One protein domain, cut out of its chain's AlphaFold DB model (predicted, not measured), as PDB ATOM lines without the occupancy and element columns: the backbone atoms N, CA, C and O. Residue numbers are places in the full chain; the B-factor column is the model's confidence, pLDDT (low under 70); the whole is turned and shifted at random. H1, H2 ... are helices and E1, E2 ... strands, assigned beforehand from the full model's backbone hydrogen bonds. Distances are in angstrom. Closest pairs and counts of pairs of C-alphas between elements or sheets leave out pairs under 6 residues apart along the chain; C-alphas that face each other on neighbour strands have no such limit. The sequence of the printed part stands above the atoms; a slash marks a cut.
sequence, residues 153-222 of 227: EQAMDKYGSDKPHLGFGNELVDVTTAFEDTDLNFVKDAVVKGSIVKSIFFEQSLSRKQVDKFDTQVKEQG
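Overview. This is residues 153 to 222 of the 227 residues of the protein "AA_TRNA_LIGASE_II domain-containing protein" of Tenericutes bacterium (UniProt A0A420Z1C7). A small two-stranded antiparallel ribbon, E1 and E2, forms the middle, with H1 near one end and H2 and H3 at the other; residues 204 to 222, with H4, stick out as a free arm. The printed part has 70 residues, with four named helices and two named strands in the order H1 E1 H2 H3 E2 H4; of the 38 residues in named elements helices hold 32 and strands 6, the class mostly helix, and the whole is only just loose, close to compact, with a radius of gyration of the C-alphas of 13.5 A and spans of 35 by 32 by 24 A.

Along the chain. Find E1, residues 172 to 174, from C-alpha 172 at (13.309, -30.453, -19.250), and E2, 198 to 200. H1 is 153 to 159, H2 176 to 179, H3 185 to 192. H4, 208 to 220, runs 18.6 A to C-alpha 220 at (1.246, -32.409, -33.640).

Arrangement. Between E1 and E2, N 173 and O 199 are 2.8 A apart, within hydrogen-bond range. The closest C-alphas of H1 and E1, Lys 158 and Leu 172, are 4.8 A apart. H2 touches H3, closest at C-alphas Thr 176 and Val 191, 6.9 A. H4 is apart from H1, H2, H3 and E1. Every O i to N i+4 pair is within range in H1 and H4, 3 of 4 in H3; H2 is too short for one.

Size, cuts and confidence. The farthest C-alphas, Gly 167 and Asp 183, are 36.0 A apart. The link H1 to E1 is long. The printed part has no cut, and no printed residue is under 70 in pLDDT.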
ATOM      1  N   GLU A 153       4.384 -35.595 -10.638       96.19
ATOM      2  CA  GLU A 153       4.811 -34.209 -10.836       96.19
ATOM      3  C   GLU A 153       6.276 -34.125 -11.277       96.19
ATOM      4  O   GLU A 153       6.559 -33.496 -12.286       96.19
ATOM      5  N   GLN A 154       7.191 -34.829 -10.604       95.06
ATOM      6  CA  GLN A 154       8.605 -34.854 -10.985       95.06
ATOM      7  C   GLN A 154       8.821 -35.448 -12.380       95.06
ATOM      8  O   GLN A 154       9.629 -34.932 -13.146       95.06
ATOM      9  N   ALA A 155       8.117 -36.531 -12.719       95.25
ATOM     10  CA  ALA A 155       8.240 -37.180 -14.021       95.25
ATOM     11  C   ALA A 155       7.733 -36.271 -15.155       95.25
ATOM     12  O   ALA A 155       8.405 -36.107 -16.176       95.25
ATOM     13  N   MET A 156       6.585 -35.624 -14.951       93.62
ATOM     14  CA  MET A 156       6.022 -34.675 -15.909       93.62
ATOM     15  C   MET A 156       6.861 -33.402 -16.024       93.62
ATOM     16  O   MET A 156       7.091 -32.938 -17.136       93.62
ATOM     17  N   ASP A 157       7.354 -32.868 -14.909       92.81
ATOM     18  CA  ASP A 157       8.161 -31.646 -14.889       92.81
ATOM     19  C   ASP A 157       9.511 -31.843 -15.588       92.81
ATOM     20  O   ASP A 157       9.874 -31.053 -16.459       92.81
ATOM     21  N   LYS A 158      10.214 -32.936 -15.266       92.44
ATOM     22  CA  LYS A 158      11.555 -33.224 -15.792       92.44
ATOM     23  C   LYS A 158      11.571 -33.870 -17.165       92.44
ATOM     24  O   LYS A 158      12.572 -33.757 -17.862       92.44
ATOM     25  N   TYR A 159      10.529 -34.599 -17.557       92.38
ATOM     26  CA  TYR A 159      10.573 -35.404 -18.784       92.38
ATOM     27  C   TYR A 159       9.333 -35.256 -19.667       92.38
ATOM     28  O   TYR A 159       9.301 -35.828 -20.756       92.38
ATOM     29  N   GLY A 160       8.300 -34.534 -19.223       90.38
ATOM     30  CA  GLY A 160       7.049 -34.387 -19.974       90.38
ATOM     31  C   GLY A 160       6.307 -35.710 -20.182       90.38
ATOM     32  O   GLY A 160       5.500 -35.825 -21.102       90.38
ATOM     33  N   SER A 161       6.610 -36.732 -19.377       91.81
ATOM     34  CA  SER A 161       6.039 -38.069 -19.513       91.81
ATOM     35  C   SER A 161       5.961 -38.782 -18.167       91.81
ATOM     36  O   SER A 161       6.917 -38.787 -17.397       91.81
ATOM     37  N   ASP A 162       4.842 -39.467 -17.938       93.25
ATOM     38  CA  ASP A 162       4.594 -40.370 -16.807       93.25
ATOM     39  C   ASP A 162       5.343 -41.716 -16.912       93.25
ATOM     40  O   ASP A 162       5.325 -42.524 -15.985       93.25
ATOM     41  N   LYS A 163       6.031 -41.954 -18.034       93.00
ATOM     42  CA  LYS A 163       6.854 -43.138 -18.321       93.00
ATOM     43  C   LYS A 163       8.211 -42.732 -18.917       93.00
ATOM     44  O   LYS A 163       8.525 -43.086 -20.059       93.00
ATOM     45  N   PRO A 164       9.015 -41.954 -18.174       93.00
ATOM     46  CA  PRO A 164      10.225 -41.346 -18.704       93.00
ATOM     47  C   PRO A 164      11.283 -42.394 -19.056       93.00
ATOM     48  O   PRO A 164      11.465 -43.395 -18.361       93.00
ATOM     49  N   HIS A 165      12.032 -42.140 -20.127       91.31
ATOM     50  CA  HIS A 165      13.191 -42.955 -20.476       91.31
ATOM     51  C   HIS A 165      14.451 -42.406 -19.791       91.31
ATOM     52  O   HIS A 165      15.179 -41.600 -20.366       91.31
ATOM     53  N   LEU A 166      14.757 -42.908 -18.593       89.81
ATOM     54  CA  LEU A 166      15.857 -42.407 -17.749       89.81
ATOM     55  C   LEU A 166      17.274 -42.661 -18.299       89.81
ATOM     56  O   LEU A 166      18.241 -42.107 -17.792       89.81
ATOM     57  N   GLY A 167      17.421 -43.488 -19.340       85.06
ATOM     58  CA  GLY A 167      18.716 -43.710 -19.996       85.06
ATOM     59  C   GLY A 167      19.209 -42.540 -20.860       85.06
ATOM     60  O   GLY A 167      20.358 -42.563 -21.292       85.06
ATOM     61  N   PHE A 168      18.364 -41.540 -21.133       77.50
ATOM     62  CA  PHE A 168      18.746 -40.318 -21.847       77.50
ATOM     63  C   PHE A 168      18.746 -39.150 -20.852       77.50
ATOM     64  O   PHE A 168      17.759 -38.938 -20.156       77.50
ATOM     65  N   GLY A 169      19.851 -38.407 -20.768       77.06
ATOM     66  CA  GLY A 169      20.063 -37.366 -19.747       77.06
ATOM     67  C   GLY A 169      19.439 -36.000 -20.050       77.06
ATOM     68  O   GLY A 169      19.763 -35.020 -19.388       77.06
ATOM     69  N   ASN A 170      18.594 -35.896 -21.075       85.00
ATOM     70  CA  ASN A 170      18.033 -34.625 -21.526       85.00
ATOM     71  C   ASN A 170      16.758 -34.293 -20.729       85.00
ATOM     72  O   ASN A 170      15.648 -34.521 -21.209       85.00
ATOM     73  N   GLU A 171      16.926 -33.788 -19.504       92.19
ATOM     74  CA  GLU A 171      15.817 -33.275 -18.686       92.19
ATOM     75  C   GLU A 171      15.273 -31.951 -19.255       92.19
ATOM     76  O   GLU A 171      16.006 -31.140 -19.830       92.19
ATOM     77  N   LEU A 172      13.972 -31.734 -19.073       92.38
ATOM     78  CA  LEU A 172      13.309 -30.453 -19.250       92.38
ATOM     79  C   LEU A 172      13.676 -29.540 -18.079       92.38
ATOM     80  O   LEU A 172      13.552 -29.916 -16.914       92.38
ATOM     81  N   VAL A 173      14.095 -28.319 -18.393       93.25
ATOM     82  CA  VAL A 173      14.472 -27.300 -17.410       93.25
ATOM     83  C   VAL A 173      13.518 -26.124 -17.525       93.25
ATOM     84  O   VAL A 173      13.323 -25.589 -18.618       93.25
ATOM     85  N   ASP A 174      12.933 -25.716 -16.401       92.12
ATOM     86  CA  ASP A 174      12.126 -24.500 -16.340       92.12
ATOM     87  C   ASP A 174      12.994 -23.264 -16.541       92.12
ATOM     88  O   ASP A 174      13.945 -23.029 -15.797       92.12
ATOM     89  N   VAL A 175      12.658 -22.479 -17.556       92.00
ATOM     90  CA  VAL A 175      13.343 -21.229 -17.885       92.00
ATOM     91  C   VAL A 175      12.374 -20.053 -17.910       92.00
ATOM     92  O   VAL A 175      12.738 -18.980 -18.375       92.00
ATOM     93  N   THR A 176      11.153 -20.220 -17.394       89.69
ATOM     94  CA  THR A 176      10.087 -19.205 -17.444       89.69
ATOM     95  C   THR A 176      10.555 -17.860 -16.889       89.69
ATOM     96  O   THR A 176      10.370 -16.833 -17.539       89.69
ATOM     97  N   THR A 177      11.253 -17.870 -15.750       88.25
ATOM     98  CA  THR A 177      11.774 -16.658 -15.094       88.25
ATOM     99  C   THR A 177      12.823 -15.922 -15.929       88.25
ATOM    100  O   THR A 177      12.910 -14.699 -15.880       88.25
ATOM    101  N   ALA A 178      13.597 -16.635 -16.753       88.00
ATOM    102  CA  ALA A 178      14.591 -16.025 -17.635       88.00
ATOM    103  C   ALA A 178      13.958 -15.267 -18.818       88.00
ATOM    104  O   ALA A 178      14.645 -14.493 -19.484       88.00
ATOM    105  N   PHE A 179      12.668 -15.487 -19.086       86.56
ATOM    106  CA  PHE A 179      11.936 -14.894 -20.206       86.56
ATOM    107  C   PHE A 179      10.843 -13.899 -19.778       86.56
ATOM    108  O   PHE A 179      10.066 -13.477 -20.631       86.56
ATOM    109  N   GLU A 180      10.781 -13.488 -18.506       84.25
ATOM    110  CA  GLU A 180       9.769 -12.532 -18.015       84.25
ATOM    111  C   GLU A 180       9.780 -11.201 -18.792       84.25
ATOM    112  O   GLU A 180       8.725 -10.718 -19.202       84.25
ATOM    113  N   ASP A 181      10.971 -10.676 -19.096       85.06
ATOM    114  CA  ASP A 181      11.172  -9.415 -19.827       85.06
ATOM    115  C   ASP A 181      11.538  -9.623 -21.311       85.06
ATOM    116  O   ASP A 181      12.213  -8.798 -21.929       85.06
ATOM    117  N   THR A 182      11.135 -10.746 -21.914       85.25
ATOM    118  CA  THR A 182      11.495 -11.043 -23.309       85.25
ATOM    119  C   THR A 182      10.728 -10.197 -24.330       85.25
ATOM    120  O   THR A 182       9.523  -9.959 -24.207       85.25
ATOM    121  N   ASP A 183      11.411  -9.822 -25.414       85.38
ATOM    122  CA  ASP A 183      10.800  -9.228 -26.612       85.38
ATOM    123  C   ASP A 183      10.292 -10.290 -27.610       85.38
ATOM    124  O   ASP A 183       9.701  -9.969 -28.645       85.38
ATOM    125  N   LEU A 184      10.495 -11.579 -27.319       83.19
ATOM    126  CA  LEU A 184       9.975 -12.676 -28.135       83.19
ATOM    127  C   LEU A 184       8.466 -12.831 -27.915       83.19
ATOM    128  O   LEU A 184       8.038 -13.514 -26.988       83.19
ATOM    129  N   ASN A 185       7.660 -12.246 -28.803       82.50
ATOM    130  CA  ASN A 185       6.194 -12.201 -28.682       82.50
ATOM    131  C   ASN A 185       5.536 -13.553 -28.345       82.50
ATOM    132  O   ASN A 185       4.686 -13.606 -27.467       82.50
ATOM    133  N   PHE A 186       5.948 -14.660 -28.980       79.56
ATOM    134  CA  PHE A 186       5.328 -15.969 -28.723       79.56
ATOM    135  C   PHE A 186       5.640 -16.527 -27.319       79.56
ATOM    136  O   PHE A 186       4.807 -17.232 -26.751       79.56
ATOM    137  N   VAL A 187       6.810 -16.204 -26.748       82.81
ATOM    138  CA  VAL A 187       7.183 -16.574 -25.370       82.81
ATOM    139  C   VAL A 187       6.509 -15.629 -24.386       82.81
ATOM    140  O   VAL A 187       5.900 -16.080 -23.422       82.81
ATOM    141  N   LYS A 188       6.550 -14.324 -24.666       84.62
ATOM    142  CA  LYS A 188       5.912 -13.284 -23.855       84.62
ATOM    143  C   LYS A 188       4.421 -13.557 -23.664       84.62
ATOM    144  O   LYS A 188       3.934 -13.542 -22.539       84.62
ATOM    145  N   ASP A 189       3.714 -13.893 -24.742       83.12
ATOM    146  CA  ASP A 189       2.296 -14.254 -24.696       83.12
ATOM    147  C   ASP A 189       2.038 -15.509 -23.851       83.12
ATOM    148  O   ASP A 189       1.006 -15.596 -23.185       83.12
ATOM    149  N   ALA A 190       2.949 -16.487 -23.877       82.56
ATOM    150  CA  ALA A 190       2.847 -17.701 -23.074       82.56
ATOM    151  C   ALA A 190       3.029 -17.389 -21.579       82.56
ATOM    152  O   ALA A 190       2.182 -17.778 -20.773       82.56
ATOM    153  N   VAL A 191       4.064 -16.622 -21.224       84.06
ATOM    154  CA  VAL A 191       4.364 -16.212 -19.840       84.06
ATOM    155  C   VAL A 191       3.230 -15.359 -19.259       84.06
ATOM    156  O   VAL A 191       2.736 -15.661 -18.175       84.06
ATOM    157  N   VAL A 192       2.728 -14.358 -19.996       83.06
ATOM    158  CA  VAL A 192       1.605 -13.496 -19.557       83.06
ATOM    159  C   VAL A 192       0.323 -14.299 -19.307       83.06
ATOM    160  O   VAL A 192      -0.456 -13.963 -18.417       83.06
ATOM    161  N   LYS A 193       0.097 -15.381 -20.061       84.31
ATOM    162  CA  LYS A 193      -1.046 -16.292 -19.871       84.31
ATOM    163  C   LYS A 193      -0.841 -17.305 -18.737       84.31
ATOM    164  O   LYS A 193      -1.714 -18.144 -18.531       84.31
ATOM    165  N   GLY A 194       0.288 -17.257 -18.027       83.69
ATOM    166  CA  GLY A 194       0.637 -18.207 -16.967       83.69
ATOM    167  C   GLY A 194       1.086 -19.577 -17.481       83.69
ATOM    168  O   GLY A 194       1.011 -20.559 -16.746       83.69
ATOM    169  N   SER A 195       1.510 -19.673 -18.745       85.62
ATOM    170  CA  SER A 195       2.110 -20.898 -19.291       85.62
ATOM    171  C   SER A 195       3.567 -21.029 -18.852       85.62
ATOM    172  O   SER A 195       4.238 -20.035 -18.582       85.62
ATOM    173  N   ILE A 196       4.068 -22.263 -18.840       87.25
ATOM    174  CA  ILE A 196       5.448 -22.580 -18.468       87.25
ATOM    175  C   ILE A 196       6.318 -22.657 -19.725       87.25
ATOM    176  O   ILE A 196       5.919 -23.253 -20.728       87.25
ATOM    177  N   VAL A 197       7.524 -22.094 -19.658       89.12
ATOM    178  CA  VAL A 197       8.545 -22.199 -20.705       89.12
ATOM    179  C   VAL A 197       9.604 -23.199 -20.248       89.12
ATOM    180  O   VAL A 197      10.346 -22.949 -19.300       89.12
ATOM    181  N   LYS A 198       9.679 -24.348 -20.927       90.81
ATOM    182  CA  LYS A 198      10.699 -25.376 -20.678       90.81
ATOM    183  C   LYS A 198      11.750 -25.376 -21.786       90.81
ATOM    184  O   LYS A 198      11.432 -25.156 -22.952       90.81
ATOM    185  N   SER A 199      12.989 -25.678 -21.421       91.06
ATOM    186  CA  SER A 199      14.104 -25.897 -22.344       91.06
ATOM    187  C   SER A 199      14.632 -27.323 -22.225       91.06
ATOM    188  O   SER A 199      14.513 -27.948 -21.175       91.06
ATOM    189  N   ILE A 200      15.220 -27.836 -23.303       90.75
ATOM    190  CA  ILE A 200      15.922 -29.119 -23.323       90.75
ATOM    191  C   ILE A 200      17.311 -28.892 -23.913       90.75
ATOM    192  O   ILE A 200      17.462 -28.284 -24.974       90.75
ATOM    193  N   PHE A 201      18.339 -29.343 -23.204       89.50
ATOM    194  CA  PHE A 201      19.719 -29.165 -23.635       89.50
ATOM    195  C   PHE A 201      20.169 -30.334 -24.508       89.50
ATOM    196  O   PHE A 201      19.925 -31.483 -24.154       89.50
ATOM    197  N   PHE A 202      20.875 -30.058 -25.606       87.25
ATOM    198  CA  PHE A 202      21.557 -31.064 -26.424       87.25
ATOM    199  C   PHE A 202      23.050 -30.736 -26.487       87.25
ATOM    200  O   PHE A 202      23.418 -29.626 -26.861       87.25
ATOM    201  N   GLU A 203      23.916 -31.708 -26.177       86.56
ATOM    202  CA  GLU A 203      25.376 -31.521 -26.249       86.56
ATOM    203  C   GLU A 203      25.869 -31.234 -27.674       86.56
ATOM    204  O   GLU A 203      26.849 -30.520 -27.874       86.56
ATOM    205  N   GLN A 204      25.191 -31.800 -28.673       88.19
ATOM    206  CA  GLN A 204      25.516 -31.605 -30.081       88.19
ATOM    207  C   GLN A 204      24.548 -30.614 -30.718       88.19
ATOM    208  O   GLN A 204      23.335 -30.688 -30.514       88.19
ATOM    209  N   SER A 205      25.085 -29.724 -31.553       89.12
ATOM    210  CA  SER A 205      24.270 -28.789 -32.322       89.12
ATOM    211  C   SER A 205      23.338 -29.534 -33.275       89.12
ATOM    212  O   SER A 205      23.759 -30.390 -34.056       89.12
ATOM    213  N   LEU A 206      22.060 -29.171 -33.237       89.56
ATOM    214  CA  LEU A 206      21.058 -29.703 -34.147       89.56
ATOM    215  C   LEU A 206      21.155 -28.999 -35.505       89.56
ATOM    216  O   LEU A 206      21.276 -27.777 -35.592       89.56
ATOM    217  N   SER A 207      21.055 -29.767 -36.587       93.44
ATOM    218  CA  SER A 207      20.872 -29.204 -37.925       93.44
ATOM    219  C   SER A 207      19.507 -28.523 -38.041       93.44
ATOM    220  O   SER A 207      18.537 -28.935 -37.400       93.44
ATOM    221  N   ARG A 208      19.385 -27.541 -38.943       92.31
ATOM    222  CA  ARG A 208      18.109 -26.848 -39.193       92.31
ATOM    223  C   ARG A 208      16.958 -27.819 -39.485       92.31
ATOM    224  O   ARG A 208      15.881 -27.691 -38.920       92.31
ATOM    225  N   LYS A 209      17.235 -28.861 -40.275       93.94
ATOM    226  CA  LYS A 209      16.273 -29.923 -40.602       93.94
ATOM    227  C   LYS A 209      15.781 -30.692 -39.368       93.94
ATOM    228  O   LYS A 209      14.633 -31.125 -39.348       93.94
ATOM    229  N   GLN A 210      16.636 -30.912 -38.367       92.56
ATOM    230  CA  GLN A 210      16.234 -31.560 -37.112       92.56
ATOM    231  C   GLN A 210      15.346 -30.640 -36.275       92.56
ATOM    232  O   GLN A 210      14.328 -31.102 -35.773       92.56
ATOM    233  N   VAL A 211      15.690 -29.353 -36.188       90.94
ATOM    234  CA  VAL A 211      14.880 -28.352 -35.477       90.94
ATOM    235  C   VAL A 211      13.485 -28.237 -36.098       90.94
ATOM    236  O   VAL A 211      12.497 -28.386 -35.388       90.94
ATOM    237  N   ASP A 212      13.387 -28.095 -37.424       91.31
ATOM    238  CA  ASP A 212      12.090 -28.005 -38.118       91.31
ATOM    239  C   ASP A 212      11.248 -29.288 -37.931       91.31
ATOM    240  O   ASP A 212      10.019 -29.244 -37.811       91.31
ATOM    241  N   LYS A 213      11.907 -30.454 -37.856       93.38
ATOM    242  CA  LYS A 213      11.237 -31.722 -37.541       93.38
ATOM    243  C   LYS A 213      10.675 -31.718 -36.117       93.38
ATOM    244  O   LYS A 213       9.542 -32.155 -35.932       93.38
ATOM    245  N   PHE A 214      11.442 -31.260 -35.129       90.50
ATOM    246  CA  PHE A 214      10.970 -31.191 -33.745       90.50
ATOM    247  C   PHE A 214       9.832 -30.183 -33.577       90.50
ATOM    248  O   PHE A 214       8.840 -30.517 -32.937       90.50
ATOM    249  N   ASP A 215       9.906 -29.015 -34.218       89.50
ATOM    250  CA  ASP A 215       8.812 -28.033 -34.232       89.50
ATOM    251  C   ASP A 215       7.503 -28.636 -34.774       89.50
ATOM    252  O   ASP A 215       6.435 -28.467 -34.183       89.50
ATOM    253  N   THR A 216       7.593 -29.430 -35.845       91.56
ATOM    254  CA  THR A 216       6.435 -30.159 -36.390       91.56
ATOM    255  C   THR A 216       5.860 -31.144 -35.366       91.56
ATOM    256  O   THR A 216       4.653 -31.158 -35.138       91.56
ATOM    257  N   GLN A 217       6.715 -31.927 -34.697       89.94
ATOM    258  CA  GLN A 217       6.280 -32.900 -33.686       89.94
ATOM    259  C   GLN A 217       5.626 -32.236 -32.468       89.94
ATOM    260  O   GLN A 217       4.640 -32.751 -31.947       89.94
ATOM    261  N   VAL A 218       6.146 -31.089 -32.024       88.19
ATOM    262  CA  VAL A 218       5.564 -30.312 -30.920       88.19
ATOM    263  C   VAL A 218       4.157 -29.838 -31.285       88.19
ATOM    264  O   VAL A 218       3.234 -29.992 -30.486       88.19
ATOM    265  N   LYS A 219       3.966 -29.331 -32.507       87.31
ATOM    266  CA  LYS A 219       2.653 -28.886 -33.001       87.31
ATOM    267  C   LYS A 219       1.649 -30.028 -33.126       87.31
ATOM    268  O   LYS A 219       0.495 -29.865 -32.743       87.31
ATOM    269  N   GLU A 220       2.083 -31.199 -33.592       89.69
ATOM    270  CA  GLU A 220       1.246 -32.409 -33.640       89.69
ATOM    271  C   GLU A 220       0.765 -32.858 -32.251       89.69
ATOM    272  O   GLU A 220      -0.313 -33.437 -32.129       89.69
ATOM    273  N   GLN A 221       1.535 -32.567 -31.199       85.56
ATOM    274  CA  GLN A 221       1.181 -32.858 -29.805       85.56
ATOM    275  C   GLN A 221       0.414 -31.716 -29.115       85.56
ATOM    276  O   GLN A 221       0.151 -31.792 -27.917       85.56
ATOM    277  N   GLY A 222       0.024 -30.673 -29.858       83.88
ATOM    278  CA  GLY A 222      -0.767 -29.548 -29.350       83.88
ATOM    279  C   GLY A 222       0.048 -28.379 -28.788       83.88
ATOM    280  O   GLY A 222      -0.532 -27.468 -28.202       83.88
TER     281      GLY A 222